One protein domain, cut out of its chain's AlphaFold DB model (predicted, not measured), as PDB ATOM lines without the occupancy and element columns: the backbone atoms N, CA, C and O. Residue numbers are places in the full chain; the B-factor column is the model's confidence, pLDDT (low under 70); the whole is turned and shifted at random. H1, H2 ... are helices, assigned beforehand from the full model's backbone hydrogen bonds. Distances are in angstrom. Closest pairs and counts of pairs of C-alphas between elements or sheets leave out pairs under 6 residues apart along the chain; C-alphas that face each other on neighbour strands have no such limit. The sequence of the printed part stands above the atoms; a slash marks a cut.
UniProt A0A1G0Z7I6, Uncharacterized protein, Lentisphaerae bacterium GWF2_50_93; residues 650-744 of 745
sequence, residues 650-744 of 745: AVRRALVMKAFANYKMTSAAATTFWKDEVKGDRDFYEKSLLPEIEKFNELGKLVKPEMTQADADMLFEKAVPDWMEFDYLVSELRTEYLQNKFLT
ATOM      1  N   ALA A 650      28.738  18.817  30.924       95.62
ATOM      2  CA  ALA A 650      29.805  19.014  29.945       95.62
ATOM      3  C   ALA A 650      30.585  17.720  29.666       95.62
ATOM      4  O   ALA A 650      30.915  17.451  28.510       95.62
ATOM      5  N   VAL A 651      30.833  16.903  30.699       97.25
ATOM      6  CA  VAL A 651      31.472  15.579  30.568       97.25
ATOM      7  C   VAL A 651      30.648  14.676  29.649       97.25
ATOM      8  O   VAL A 651      31.174  14.157  28.665       97.25
ATOM      9  N   ARG A 652      29.341  14.540  29.906       97.12
ATOM     10  CA  ARG A 652      28.442  13.702  29.093       97.12
ATOM     11  C   ARG A 652      28.385  14.168  27.646       97.12
ATOM     12  O   ARG A 652      28.545  13.352  26.744       97.12
ATOM     13  N   ARG A 653      28.250  15.479  27.408       96.31
ATOM     14  CA  ARG A 653      28.281  16.037  26.046       96.31
ATOM     15  C   ARG A 653      29.586  15.687  25.320       96.31
ATOM     16  O   ARG A 653      29.545  15.284  24.160       96.31
ATOM     17  N   ALA A 654      30.733  15.813  25.988       95.62
ATOM     18  CA  ALA A 654      32.024  15.454  25.403       95.62
ATOM     19  C   ALA A 654      32.121  13.950  25.088       95.62
ATOM     20  O   ALA A 654      32.611  13.577  24.020       95.62
ATOM     21  N   LEU A 655      31.617  13.092  25.980       97.94
ATOM     22  CA  LEU A 655      31.601  11.639  25.793       97.94
ATOM     23  C   LEU A 655      30.676  11.205  24.656       97.94
ATOM     24  O   LEU A 655      31.082  10.366  23.864       97.94
ATOM     25  N   VAL A 656      29.500  11.820  24.500       98.50
ATOM     26  CA  VAL A 656      28.595  11.581  23.360       98.50
ATOM     27  C   VAL A 656      29.299  11.865  22.032       98.50
ATOM     28  O   VAL A 656      29.276  11.032  21.127       98.50
ATOM     29  N   MET A 657      29.976  13.014  21.922       97.25
ATOM     30  CA  MET A 657      30.707  13.386  20.703       97.25
ATOM     31  C   MET A 657      31.834  12.392  20.390       97.25
ATOM     32  O   MET A 657      31.998  11.986  19.237       97.25
ATOM     33  N   LYS A 658      32.600  11.984  21.411       96.44
ATOM     34  CA  LYS A 658      33.684  11.001  21.270       96.44
ATOM     35  C   LYS A 658      33.168   9.611  20.905       96.44
ATOM     36  O   LYS A 658      33.686   9.010  19.970       96.44
ATOM     37  N   ALA A 659      32.133   9.134  21.595       97.94
ATOM     38  CA  ALA A 659      31.520   7.835  21.352       97.94
ATOM     39  C   ALA A 659      31.011   7.735  19.916       97.94
ATOM     40  O   ALA A 659      31.333   6.785  19.214       97.94
ATOM     41  N   PHE A 660      30.298   8.755  19.435       98.38
ATOM     42  CA  PHE A 660      29.802   8.752  18.064       98.38
ATOM     43  C   PHE A 660      30.931   8.801  17.023       98.38
ATOM     44  O   PHE A 660      30.831   8.187  15.961       98.38
ATOM     45  N   ALA A 661      32.024   9.517  17.307       97.12
ATOM     46  CA  ALA A 661      33.203   9.507  16.443       97.12
ATOM     47  C   ALA A 661      33.848   8.112  16.377       97.12
ATOM     48  O   ALA A 661      34.144   7.646  15.276       97.12
ATOM     49  N   ASN A 662      34.000   7.441  17.524       95.94
ATOM     50  CA  ASN A 662      34.495   6.068  17.603       95.94
ATOM     51  C   ASN A 662      33.583   5.095  16.843       95.94
ATOM     52  O   ASN A 662      34.042   4.393  15.946       95.94
ATOM     53  N   TYR A 663      32.278   5.143  17.116       98.38
ATOM     54  CA  TYR A 663      31.260   4.344  16.439       98.38
ATOM     55  C   TYR A 663      31.316   4.482  14.917       98.38
ATOM     56  O   TYR A 663      31.263   3.484  14.207       98.38
ATOM     57  N   LYS A 664      31.448   5.699  14.377       98.25
ATOM     58  CA  LYS A 664      31.538   5.891  12.919       98.25
ATOM     59  C   LYS A 664      32.733   5.159  12.306       98.25
ATOM     60  O   LYS A 664      32.634   4.670  11.185       98.25
ATOM     61  N   MET A 665      33.850   5.088  13.026       97.12
ATOM     62  CA  MET A 665      35.041   4.369  12.579       97.12
ATOM     63  C   MET A 665      34.835   2.849  12.658       97.12
ATOM     64  O   MET A 665      35.050   2.152  11.666       97.12
ATOM     65  N   THR A 666      34.383   2.338  13.804       97.19
ATOM     66  CA  THR A 666      34.224   0.894  14.044       97.19
ATOM     67  C   THR A 666      33.075   0.296  13.230       97.19
ATOM     68  O   THR A 666      33.240  -0.749  12.602       97.19
ATOM     69  N   SER A 667      31.942   0.992  13.108       98.06
ATOM     70  CA  SER A 667      30.808   0.550  12.280       98.06
ATOM     71  C   SER A 667      31.122   0.506  10.786       98.06
ATOM     72  O   SER A 667      30.664  -0.410  10.095       98.06
ATOM     73  N   ALA A 668      31.942   1.428  10.271       97.38
ATOM     74  CA  ALA A 668      32.400   1.390   8.884       97.38
ATOM     75  C   ALA A 668      33.307   0.174   8.621       97.38
ATOM     76  O   ALA A 668      33.144  -0.517   7.607       97.38
ATOM     77  N   ALA A 669      34.221  -0.126   9.550       96.38
ATOM     78  CA  ALA A 669      35.076  -1.308   9.479       96.38
ATOM     79  C   ALA A 669      34.252  -2.607   9.545       96.38
ATOM     80  O   ALA A 669      34.391  -3.470   8.675       96.38
ATOM     81  N   ALA A 670      33.328  -2.709  10.506       96.88
ATOM     82  CA  ALA A 670      32.437  -3.855  10.658       96.88
ATOM     83  C   ALA A 670      31.539  -4.057   9.427       96.88
ATOM     84  O   ALA A 670      31.412  -5.176   8.935       96.88
ATOM     85  N   THR A 671      30.972  -2.979   8.880       97.19
ATOM     86  CA  THR A 671      30.169  -3.028   7.648       97.19
ATOM     87  C   THR A 671      30.979  -3.576   6.482       97.19
ATOM     88  O   THR A 671      30.503  -4.449   5.763       97.19
ATOM     89  N   THR A 672      32.208  -3.087   6.304       96.81
ATOM     90  CA  THR A 672      33.091  -3.534   5.220       96.81
ATOM     91  C   THR A 672      33.404  -5.025   5.339       96.81
ATOM     92  O   THR A 672      33.360  -5.738   4.342       96.81
ATOM     93  N   PHE A 673      33.678  -5.508   6.553       97.50
ATOM     94  CA  PHE A 673      34.015  -6.908   6.795       97.50
ATOM     95  C   PHE A 673      32.808  -7.847   6.643       97.50
ATOM     96  O   PHE A 673      32.874  -8.821   5.898       97.50
ATOM     97  N   TRP A 674      31.694  -7.567   7.325       97.75
ATOM     98  CA  TRP A 674      30.565  -8.504   7.398       97.75
ATOM     99  C   TRP A 674      29.703  -8.537   6.132       97.75
ATOM    100  O   TRP A 674      29.054  -9.550   5.878       97.75
ATOM    101  N   LYS A 675      29.727  -7.471   5.323       95.81
ATOM    102  CA  LYS A 675      29.041  -7.407   4.024       95.81
ATOM    103  C   LYS A 675      29.802  -8.129   2.901       95.81
ATOM    104  O   LYS A 675      29.212  -8.389   1.852       95.81
ATOM    105  N   ASP A 676      31.088  -8.429   3.093       96.50
ATOM    106  CA  ASP A 676      31.923  -9.088   2.085       96.50
ATOM    107  C   ASP A 676      31.359 -10.468   1.705       96.50
ATOM    108  O   ASP A 676      31.019 -11.279   2.567       96.50
ATOM    109  N   GLU A 677      31.258 -10.741   0.401       92.94
ATOM    110  CA  GLU A 677      30.630 -11.965  -0.118       92.94
ATOM    111  C   GLU A 677      31.467 -13.230   0.115       92.94
ATOM    112  O   GLU A 677      30.933 -14.335   0.047       92.94
ATOM    113  N   VAL A 678      32.772 -13.085   0.366       91.31
ATOM    114  CA  VAL A 678      33.727 -14.198   0.445       91.31
ATOM    115  C   VAL A 678      34.169 -14.457   1.884       91.31
ATOM    116  O   VAL A 678      34.298 -15.609   2.292       91.31
ATOM    117  N   LYS A 679      34.443 -13.398   2.646       92.12
ATOM    118  CA  LYS A 679      35.017 -13.460   3.998       92.12
ATOM    119  C   LYS A 679      34.009 -13.141   5.104       92.12
ATOM    120  O   LYS A 679      34.297 -13.440   6.261       92.12
ATOM    121  N   GLY A 680      32.881 -12.517   4.761       94.44
ATOM    122  CA  GLY A 680      31.853 -12.085   5.705       94.44
ATOM    123  C   GLY A 680      30.755 -13.124   5.956       94.44
ATOM    124  O   GLY A 680      30.851 -14.289   5.574       94.44
ATOM    125  N   ASP A 681      29.678 -12.672   6.601       96.81
ATOM    126  CA  ASP A 681      28.421 -13.412   6.755       96.81
ATOM    127  C   ASP A 681      27.272 -12.440   6.465       96.81
ATOM    128  O   ASP A 681      26.831 -11.684   7.335       96.81
ATOM    129  N   ARG A 682      26.821 -12.442   5.207       96.44
ATOM    130  CA  ARG A 682      25.811 -11.498   4.715       96.44
ATOM    131  C   ARG A 682      24.462 -11.659   5.393       96.44
ATOM    132  O   ARG A 682      23.797 -10.664   5.645       96.44
ATOM    133  N   ASP A 683      24.080 -12.888   5.725       96.31
ATOM    134  CA  ASP A 683      22.830 -13.141   6.433       96.31
ATOM    135  C   ASP A 683      22.854 -12.512   7.827       96.31
ATOM    136  O   ASP A 683      21.883 -11.874   8.230       96.31
ATOM    137  N   PHE A 684      23.956 -12.682   8.562       97.81
ATOM    138  CA  PHE A 684      24.147 -12.019   9.849       97.81
ATOM    139  C   PHE A 684      24.176 -10.495   9.701       97.81
ATOM    140  O   PHE A 684      23.507  -9.789  10.461       97.81
ATOM    141  N   TYR A 685      24.912  -9.985   8.710       98.31
ATOM    142  CA  TYR A 685      24.979  -8.552   8.447       98.31
ATOM    143  C   TYR A 685      23.587  -7.957   8.203       98.31
ATOM    144  O   TYR A 685      23.194  -7.025   8.898       98.31
ATOM    145  N   GLU A 686      22.827  -8.512   7.259       97.69
ATOM    146  CA  GLU A 686      21.527  -7.978   6.842       97.69
ATOM    147  C   GLU A 686      20.454  -8.139   7.931       97.69
ATOM    148  O   GLU A 686      19.639  -7.237   8.119       97.69
ATOM    149  N   LYS A 687      20.446  -9.261   8.670       97.31
ATOM    150  CA  LYS A 687      19.372  -9.581   9.632       97.31
ATOM    151  C   LYS A 687      19.625  -9.081  11.050       97.31
ATOM    152  O   LYS A 687      18.659  -8.876  11.779       97.31
ATOM    153  N   SER A 688      20.884  -8.930  11.456       97.88
ATOM    154  CA  SER A 688      21.240  -8.621  12.848       97.88
ATOM    155  C   SER A 688      22.031  -7.323  12.980       97.88
ATOM    156  O   SER A 688      21.684  -6.493  13.812       97.88
ATOM    157  N   LEU A 689      23.071  -7.114  12.166       98.19
ATOM    158  CA  LEU A 689      23.973  -5.971  12.354       98.19
ATOM    159  C   LEU A 689      23.455  -4.667  11.718       98.19
ATOM    160  O   LEU A 689      23.543  -3.606  12.334       98.19
ATOM    161  N   LEU A 690      22.913  -4.726  10.498       98.12
ATOM    162  CA  LEU A 690      22.421  -3.552   9.770       98.12
ATOM    163  C   LEU A 690      21.297  -2.801  10.516       98.12
ATOM    164  O   LEU A 690      21.407  -1.578  10.607       98.12
ATOM    165  N   PRO A 691      20.282  -3.466  11.115       98.38
ATOM    166  CA  PRO A 691      19.246  -2.768  11.881       98.38
ATOM    167  C   PRO A 691      19.798  -1.940  13.051       98.38
ATOM    168  O   PRO A 691      19.356  -0.813  13.279       98.38
ATOM    169  N   GLU A 692      20.800  -2.460  13.769       98.12
ATOM    170  CA  GLU A 692      21.450  -1.726  14.861       98.12
ATOM    171  C   GLU A 692      22.275  -0.544  14.333       98.12
ATOM    172  O   GLU A 692      22.200   0.554  14.884       98.12
ATOM    173  N   ILE A 693      22.992  -0.712  13.215       98.44
ATOM    174  CA  ILE A 693      23.712   0.391  12.556       98.44
ATOM    175  C   ILE A 693      22.747   1.510  12.134       98.44
ATOM    176  O   ILE A 693      23.030   2.687  12.356       98.44
ATOM    177  N   GLU A 694      21.602   1.177  11.538       98.19
ATOM    178  CA  GLU A 694      20.599   2.167  11.129       98.19
ATOM    179  C   GLU A 694      20.023   2.916  12.336       98.19
ATOM    180  O   GLU A 694      20.008   4.150  12.348       98.19
ATOM    181  N   LYS A 695      19.652   2.189  13.396       98.12
ATOM    182  CA  LYS A 695      19.202   2.764  14.672       98.12
ATOM    183  C   LYS A 695      20.233   3.735  15.256       98.12
ATOM    184  O   LYS A 695      19.883   4.853  15.643       98.12
ATOM    185  N   PHE A 696      21.504   3.346  15.303       98.19
ATOM    186  CA  PHE A 696      22.574   4.194  15.827       98.19
ATOM    187  C   PHE A 696      22.906   5.380  14.924       98.19
ATOM    188  O   PHE A 696      23.238   6.452  15.432       98.19
ATOM    189  N   ASN A 697      22.767   5.243  13.605       98.12
ATOM    190  CA  ASN A 697      22.914   6.359  12.674       98.12
ATOM    191  C   ASN A 697      21.803   7.401  12.857       98.12
ATOM    192  O   ASN A 697      22.094   8.597  12.826       98.12
ATOM    193  N   GLU A 698      20.559   6.975  13.098       98.12
ATOM    194  CA  GLU A 698      19.451   7.889  13.403       98.12
ATOM    195  C   GLU A 698      19.693   8.667  14.700       98.12
ATOM    196  O   GLU A 698      19.585   9.895  14.707       98.12
ATOM    197  N   LEU A 699      20.113   7.989  15.775       97.81
ATOM    198  CA  LEU A 699      20.511   8.652  17.025       97.81
ATOM    199  C   LEU A 699      21.693   9.612  16.805       97.81
ATOM    200  O   LEU A 699      21.717  10.722  17.338       97.81
ATOM    201  N   GLY A 700      22.638   9.220  15.950       97.56
ATOM    202  CA  GLY A 700      23.806  10.007  15.564       97.56
ATOM    203  C   GLY A 700      23.486  11.364  14.933       97.56
ATOM    204  O   GLY A 700      24.286  12.292  15.048       97.56
ATOM    205  N   LYS A 701      22.304  11.536  14.321       97.31
ATOM    206  CA  LYS A 701      21.870  12.822  13.736       97.31
ATOM    207  C   LYS A 701      21.691  13.929  14.778       97.31
ATOM    208  O   LYS A 701      21.727  15.109  14.429       97.31
ATOM    209  N   LEU A 702      21.501  13.565  16.045       97.25
ATOM    210  CA  LEU A 702      21.389  14.512  17.156       97.25
ATOM    211  C   LEU A 702      22.764  15.002  17.652       97.25
ATOM    212  O   LEU A 702      22.835  15.999  18.372       97.25
ATOM    213  N   VAL A 703      23.857  14.342  17.253       97.69
ATOM    214  CA  VAL A 703      25.216  14.638  17.721       97.69
ATOM    215  C   VAL A 703      25.786  15.851  16.982       97.69
ATOM    216  O   VAL A 703      26.276  15.755  15.857       97.69
ATOM    217  N   LYS A 704      25.739  17.011  17.641       94.88
ATOM    218  CA  LYS A 704      26.290  18.289  17.162       94.88
ATOM    219  C   LYS A 704      26.828  19.127  18.331       94.88
ATOM    220  O   LYS A 704      26.360  18.935  19.457       94.88
ATOM    221  N   PRO A 705      27.775  20.060  18.107       90.62
ATOM    222  CA  PRO A 705      28.331  20.889  19.181       90.62
ATOM    223  C   PRO A 705      27.261  21.634  19.997       90.62
ATOM    224  O   PRO A 705      27.388  21.767  21.213       90.62
ATOM    225  N   GLU A 706      26.170  22.044  19.348       92.44
ATOM    226  CA  GLU A 706      25.047  22.778  19.937       92.44
ATOM    227  C   GLU A 706      23.892  21.869  20.417       92.44
ATOM    228  O   GLU A 706      22.754  22.328  20.523       92.44
ATOM    229  N   MET A 707      24.126  20.573  20.673       95.81
ATOM    230  CA  MET A 707      23.078  19.664  21.173       95.81
ATOM    231  C   MET A 707      22.524  20.127  22.532       95.81
ATOM    232  O   MET A 707      23.271  20.611  23.397       95.81
ATOM    233  N   THR A 708      21.215  19.958  22.749       96.75
ATOM    234  CA  THR A 708      20.612  20.303  24.044       96.75
ATOM    235  C   THR A 708      21.139  19.375  25.140       96.75
ATOM    236  O   THR A 708      21.653  18.292  24.861       96.75
ATOM    237  N   GLN A 709      21.043  19.791  26.407       95.50
ATOM    238  CA  GLN A 709      21.461  18.919  27.508       95.50
ATOM    239  C   GLN A 709      20.595  17.653  27.587       95.50
ATOM    240  O   GLN A 709      21.125  16.574  27.819       95.50
ATOM    241  N   ALA A 710      19.294  17.774  27.308       97.50
ATOM    242  CA  ALA A 710      18.382  16.636  27.262       97.50
ATOM    243  C   ALA A 710      18.779  15.622  26.176       97.50
ATOM    244  O   ALA A 710      18.773  14.421  26.437       97.50
ATOM    245  N   ASP A 711      19.184  16.096  24.991       97.94
ATOM    246  CA  ASP A 711      19.700  15.216  23.933       97.94
ATOM    247  C   ASP A 711      21.003  14.538  24.369       97.94
ATOM    248  O   ASP A 711      21.156  13.334  24.187       97.94
ATOM    249  N   ALA A 712      21.930  15.290  24.975       97.69
ATOM    250  CA  ALA A 712      23.199  14.747  25.454       97.69
ATOM    251  C   ALA A 712      22.994  13.658  26.519       97.69
ATOM    252  O   ALA A 712      23.606  12.599  26.424       97.69
ATOM    253  N   ASP A 713      22.120  13.888  27.501       97.69
ATOM    254  CA  ASP A 713      21.813  12.905  28.544       97.69
ATOM    255  C   ASP A 713      21.128  11.660  27.961       97.69
ATOM    256  O   ASP A 713      21.520  10.538  28.279       97.69
ATOM    257  N   MET A 714      20.170  11.841  27.045       98.19
ATOM    258  CA  MET A 714      19.492  10.730  26.370       98.19
ATOM    259  C   MET A 714      20.465   9.877  25.548       98.19
ATOM    260  O   MET A 714      20.438   8.650  25.644       98.19
ATOM    261  N   LEU A 715      21.339  10.506  24.757       98.56
ATOM    262  CA  LEU A 715      22.342   9.800  23.955       98.56
ATOM    263  C   LEU A 715      23.384   9.116  24.841       98.56
ATOM    264  O   LEU A 715      23.820   8.008  24.531       98.56
ATOM    265  N   PHE A 716      23.770   9.756  25.945       98.06
ATOM    266  CA  PHE A 716      24.689   9.174  26.913       98.06
ATOM    267  C   PHE A 716      24.132   7.886  27.523       98.06
ATOM    268  O   PHE A 716      24.850   6.899  27.627       98.06
ATOM    269  N   GLU A 717      22.850   7.862  27.873       97.25
ATOM    270  CA  GLU A 717      22.210   6.672  28.433       97.25
ATOM    271  C   GLU A 717      21.958   5.586  27.374       97.25
ATOM    272  O   GLU A 717      22.221   4.410  27.615       97.25
ATOM    273  N   LYS A 718      21.450   5.967  26.193       96.62
ATOM    274  CA  LYS A 718      20.910   5.009  25.210       96.62
ATOM    275  C   LYS A 718      21.867   4.583  24.104       96.62
ATOM    276  O   LYS A 718      21.596   3.578  23.456       96.62
ATOM    277  N   ALA A 719      22.898   5.371  23.814       98.06
ATOM    278  CA  ALA A 719      23.743   5.169  22.636       98.06
ATOM    279  C   ALA A 719      25.222   5.004  22.991       98.06
ATOM    280  O   ALA A 719      25.887   4.140  22.429       98.06
ATOM    281  N   VAL A 720      25.746   5.788  23.939       98.19
ATOM    282  CA  VAL A 720      27.175   5.753  24.305       98.19
ATOM    283  C   VAL A 720      27.679   4.353  24.690       98.19
ATOM    284  O   VAL A 720      28.754   4.003  24.201       98.19
ATOM    285  N   PRO A 721      26.952   3.519  25.468       97.44
ATOM    286  CA  PRO A 721      27.426   2.179  25.818       97.44
ATOM    287  C   PRO A 721      27.623   1.229  24.631       97.44
ATOM    288  O   PRO A 721      28.421   0.301  24.727       97.44
ATOM    289  N   ASP A 722      26.890   1.421  23.537       97.88
ATOM    290  CA  ASP A 722      27.042   0.645  22.300       97.88
ATOM    291  C   ASP A 722      28.013   1.324  21.327       97.88
ATOM    292  O   ASP A 722      28.770   0.660  20.627       97.88
ATOM    293  N   TRP A 723      28.041   2.657  21.294       98.25
ATOM    294  CA  TRP A 723      28.952   3.418  20.440       98.25
ATOM    295  C   TRP A 723      30.419   3.299  20.858       98.25
ATOM    296  O   TRP A 723      31.301   3.222  20.000       98.25
ATOM    297  N   MET A 724      30.698   3.298  22.163       96.62
ATOM    298  CA  MET A 724      32.056   3.094  22.672       96.62
ATOM    299  C   MET A 724      32.528   1.653  22.456       96.62
ATOM    300  O   MET A 724      33.687   1.444  22.116       96.62
ATOM    301  N   GLU A 725      31.620   0.682  22.570       96.62
ATOM    302  CA  GLU A 725      31.935  -0.752  22.627       96.62
ATOM    303  C   GLU A 725      31.402  -1.516  21.404       96.62
ATOM    304  O   GLU A 725      31.018  -2.683  21.496       96.62
ATOM    305  N   PHE A 726      31.343  -0.855  20.244       97.56
ATOM    306  CA  PHE A 726      30.628  -1.376  19.076       97.56
ATOM    307  C   PHE A 726      31.148  -2.745  18.612       97.56
ATOM    308  O   PHE A 726      30.356  -3.611  18.255       97.56
ATOM    309  N   ASP A 727      32.457  -2.992  18.682       95.94
ATOM    310  CA  ASP A 727      33.041  -4.290  18.314       95.94
ATOM    311  C   ASP A 727      32.571  -5.432  19.238       95.94
ATOM    312  O   ASP A 727      32.365  -6.568  18.785       95.94
ATOM    313  N   TYR A 728      32.337  -5.140  20.524       96.56
ATOM    314  CA  TYR A 728      31.730  -6.097  21.450       96.56
ATOM    315  C   TYR A 728      30.263  -6.330  21.110       96.56
ATOM    316  O   TYR A 728      29.858  -7.487  21.034       96.56
ATOM    317  N   LEU A 729      29.502  -5.274  20.805       97.12
ATOM    318  CA  LEU A 729      28.118  -5.419  20.350       97.12
ATOM    319  C   LEU A 729      28.033  -6.315  19.104       97.12
ATOM    320  O   LEU A 729      27.208  -7.223  19.050       97.12
ATOM    321  N   VAL A 730      28.913  -6.124  18.113       97.88
ATOM    322  CA  VAL A 730      28.960  -6.996  16.927       97.88
ATOM    323  C   VAL A 730      29.203  -8.456  17.319       97.88
ATOM    324  O   VAL A 730      28.554  -9.358  16.785       97.88
ATOM    325  N   SER A 731      30.111  -8.703  18.264       96.44
ATOM    326  CA  SER A 731      30.429 -10.051  18.752       96.44
ATOM    327  C   SER A 731      29.262 -10.692  19.519       96.44
ATOM    328  O   SER A 731      28.995 -11.887  19.357       96.44
ATOM    329  N   GLU A 732      28.542  -9.903  20.319       96.25
ATOM    330  CA  GLU A 732      27.332 -10.301  21.048       96.25
ATOM    331  C   GLU A 732      26.212 -10.683  20.068       96.25
ATOM    332  O   GLU A 732      25.736 -11.820  20.096       96.25
ATOM    333  N   LEU A 733      25.887  -9.795  19.120       97.81
ATOM    334  CA  LEU A 733      24.899 -10.045  18.063       97.81
ATOM    335  C   LEU A 733      25.257 -11.289  17.245       97.81
ATOM    336  O   LEU A 733      24.390 -12.086  16.881       97.81
ATOM    337  N   ARG A 734      26.548 -11.484  16.947       97.38
ATOM    338  CA  ARG A 734      27.018 -12.650  16.196       97.38
ATOM    339  C   ARG A 734      26.818 -13.939  16.979       97.38
ATOM    340  O   ARG A 734      26.402 -14.947  16.405       97.38
ATOM    341  N   THR A 735      27.120 -13.910  18.271       96.81
ATOM    342  CA  THR A 735      26.937 -15.056  19.162       96.81
ATOM    343  C   THR A 735      25.464 -15.438  19.233       96.81
ATOM    344  O   THR A 735      25.133 -16.598  18.997       96.81
ATOM    345  N   GLU A 736      24.581 -14.467  19.465       96.88
ATOM    346  CA  GLU A 736      23.135 -14.684  19.501       96.88
ATOM    347  C   GLU A 736      22.609 -15.250  18.174       96.88
ATOM    348  O   GLU A 736      21.905 -16.262  18.159       96.88
ATOM    349  N   TYR A 737      23.010 -14.662  17.042       96.88
ATOM    350  CA  TYR A 737      22.632 -15.150  15.715       96.88
ATOM    351  C   TYR A 737      23.029 -16.622  15.510       96.88
ATOM    352  O   TYR A 737      22.233 -17.421  15.014       96.88
ATOM    353  N   LEU A 738      24.250 -17.003  15.898       96.44
ATOM    354  CA  LEU A 738      24.741 -18.374  15.756       96.44
ATOM    355  C   LEU A 738      24.022 -19.350  16.693       96.44
ATOM    356  O   LEU A 738      23.686 -20.455  16.267       96.44
ATOM    357  N   GLN A 739      23.754 -18.950  17.937       95.44
ATOM    358  CA  GLN A 739      22.974 -19.758  18.875       95.44
ATOM    359  C   GLN A 739      21.573 -20.023  18.320       95.44
ATOM    360  O   GLN A 739      21.167 -21.178  18.227       95.44
ATOM    361  N   ASN A 740      20.894 -18.980  17.839       93.88
ATOM    362  CA  ASN A 740      19.570 -19.096  17.232       93.88
ATOM    363  C   ASN A 740      19.566 -19.965  15.968       93.88
ATOM    364  O   ASN A 740      18.608 -20.690  15.707       93.88
ATOM    365  N   LYS A 741      20.646 -19.918  15.184       91.94
ATOM    366  CA  LYS A 741      20.775 -20.697  13.949       91.94
ATOM    367  C   LYS A 741      21.049 -22.183  14.193       91.94
ATOM    368  O   LYS A 741      20.612 -23.000  13.386       91.94
ATOM    369  N   PHE A 742      21.785 -22.532  15.252       91.69
ATOM    370  CA  PHE A 742      22.346 -23.881  15.413       91.69
ATOM    371  C   PHE A 742      21.941 -24.629  16.690       91.69
ATOM    372  O   PHE A 742      22.085 -25.847  16.715       91.69
ATOM    373  N   LEU A 743      21.470 -23.950  17.740       81.69
ATOM    374  CA  LEU A 743      21.209 -24.567  19.052       81.69
ATOM    375  C   LEU A 743      19.730 -24.603  19.452       81.69
ATOM    376  O   LEU A 743      19.390 -25.313  20.393       81.69
ATOM    377  N   THR A 744      18.857 -23.871  18.762       63.28
ATOM    378  CA  THR A 744      17.423 -23.777  19.092       63.28
ATOM    379  C   THR A 744      16.530 -24.684  18.230       63.28
ATOM    380  O   THR A 744      15.352 -24.375  18.052       63.28
TER     381      THR A 744
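Overview. This is residues 650 to 744 of the 745 residues of an uncharacterized protein of Lentisphaerae bacterium GWF2_50_93 (UniProt A0A1G0Z7I6). A long helical hairpin, H1 and H2, has H3, H4 and H5 strung along one side; residues 739 to 744 stick out. The all-helix printed part has 95 residues with five named helices. It is only just compact, close to loose: radius of gyration of the C-alphas 14.7 A, spans 45 by 26 by 17 A.

Arrangement. The hub H1, residues 650 to 674, makes a hairpin with H2, residues 682 to 700, at 24 degrees, closest C-alphas 674 and 685, 5.7 A. H3, residues 709 to 718, touches H1, closest C-alphas 653 and 712, 5.3 A; H4, residues 720 to 723, also touches H1. H5, residues 726 to 742, touches H2, closest C-alphas 688 and 733, 6.5 A. Every O i to N i+4 pair is within hydrogen-bond range in H1, H3 and H5; in H2, 12 of 15.

Along the chain. H1, 35.6 A long, begins at C-alpha 650 (29.805, 19.014, 29.945). H5, 24.3 A, ends at C-alpha 742 (22.346, -23.881, 15.413).

Size, cuts and confidence. The printed part has no cut; residue 744 has pLDDT under 70.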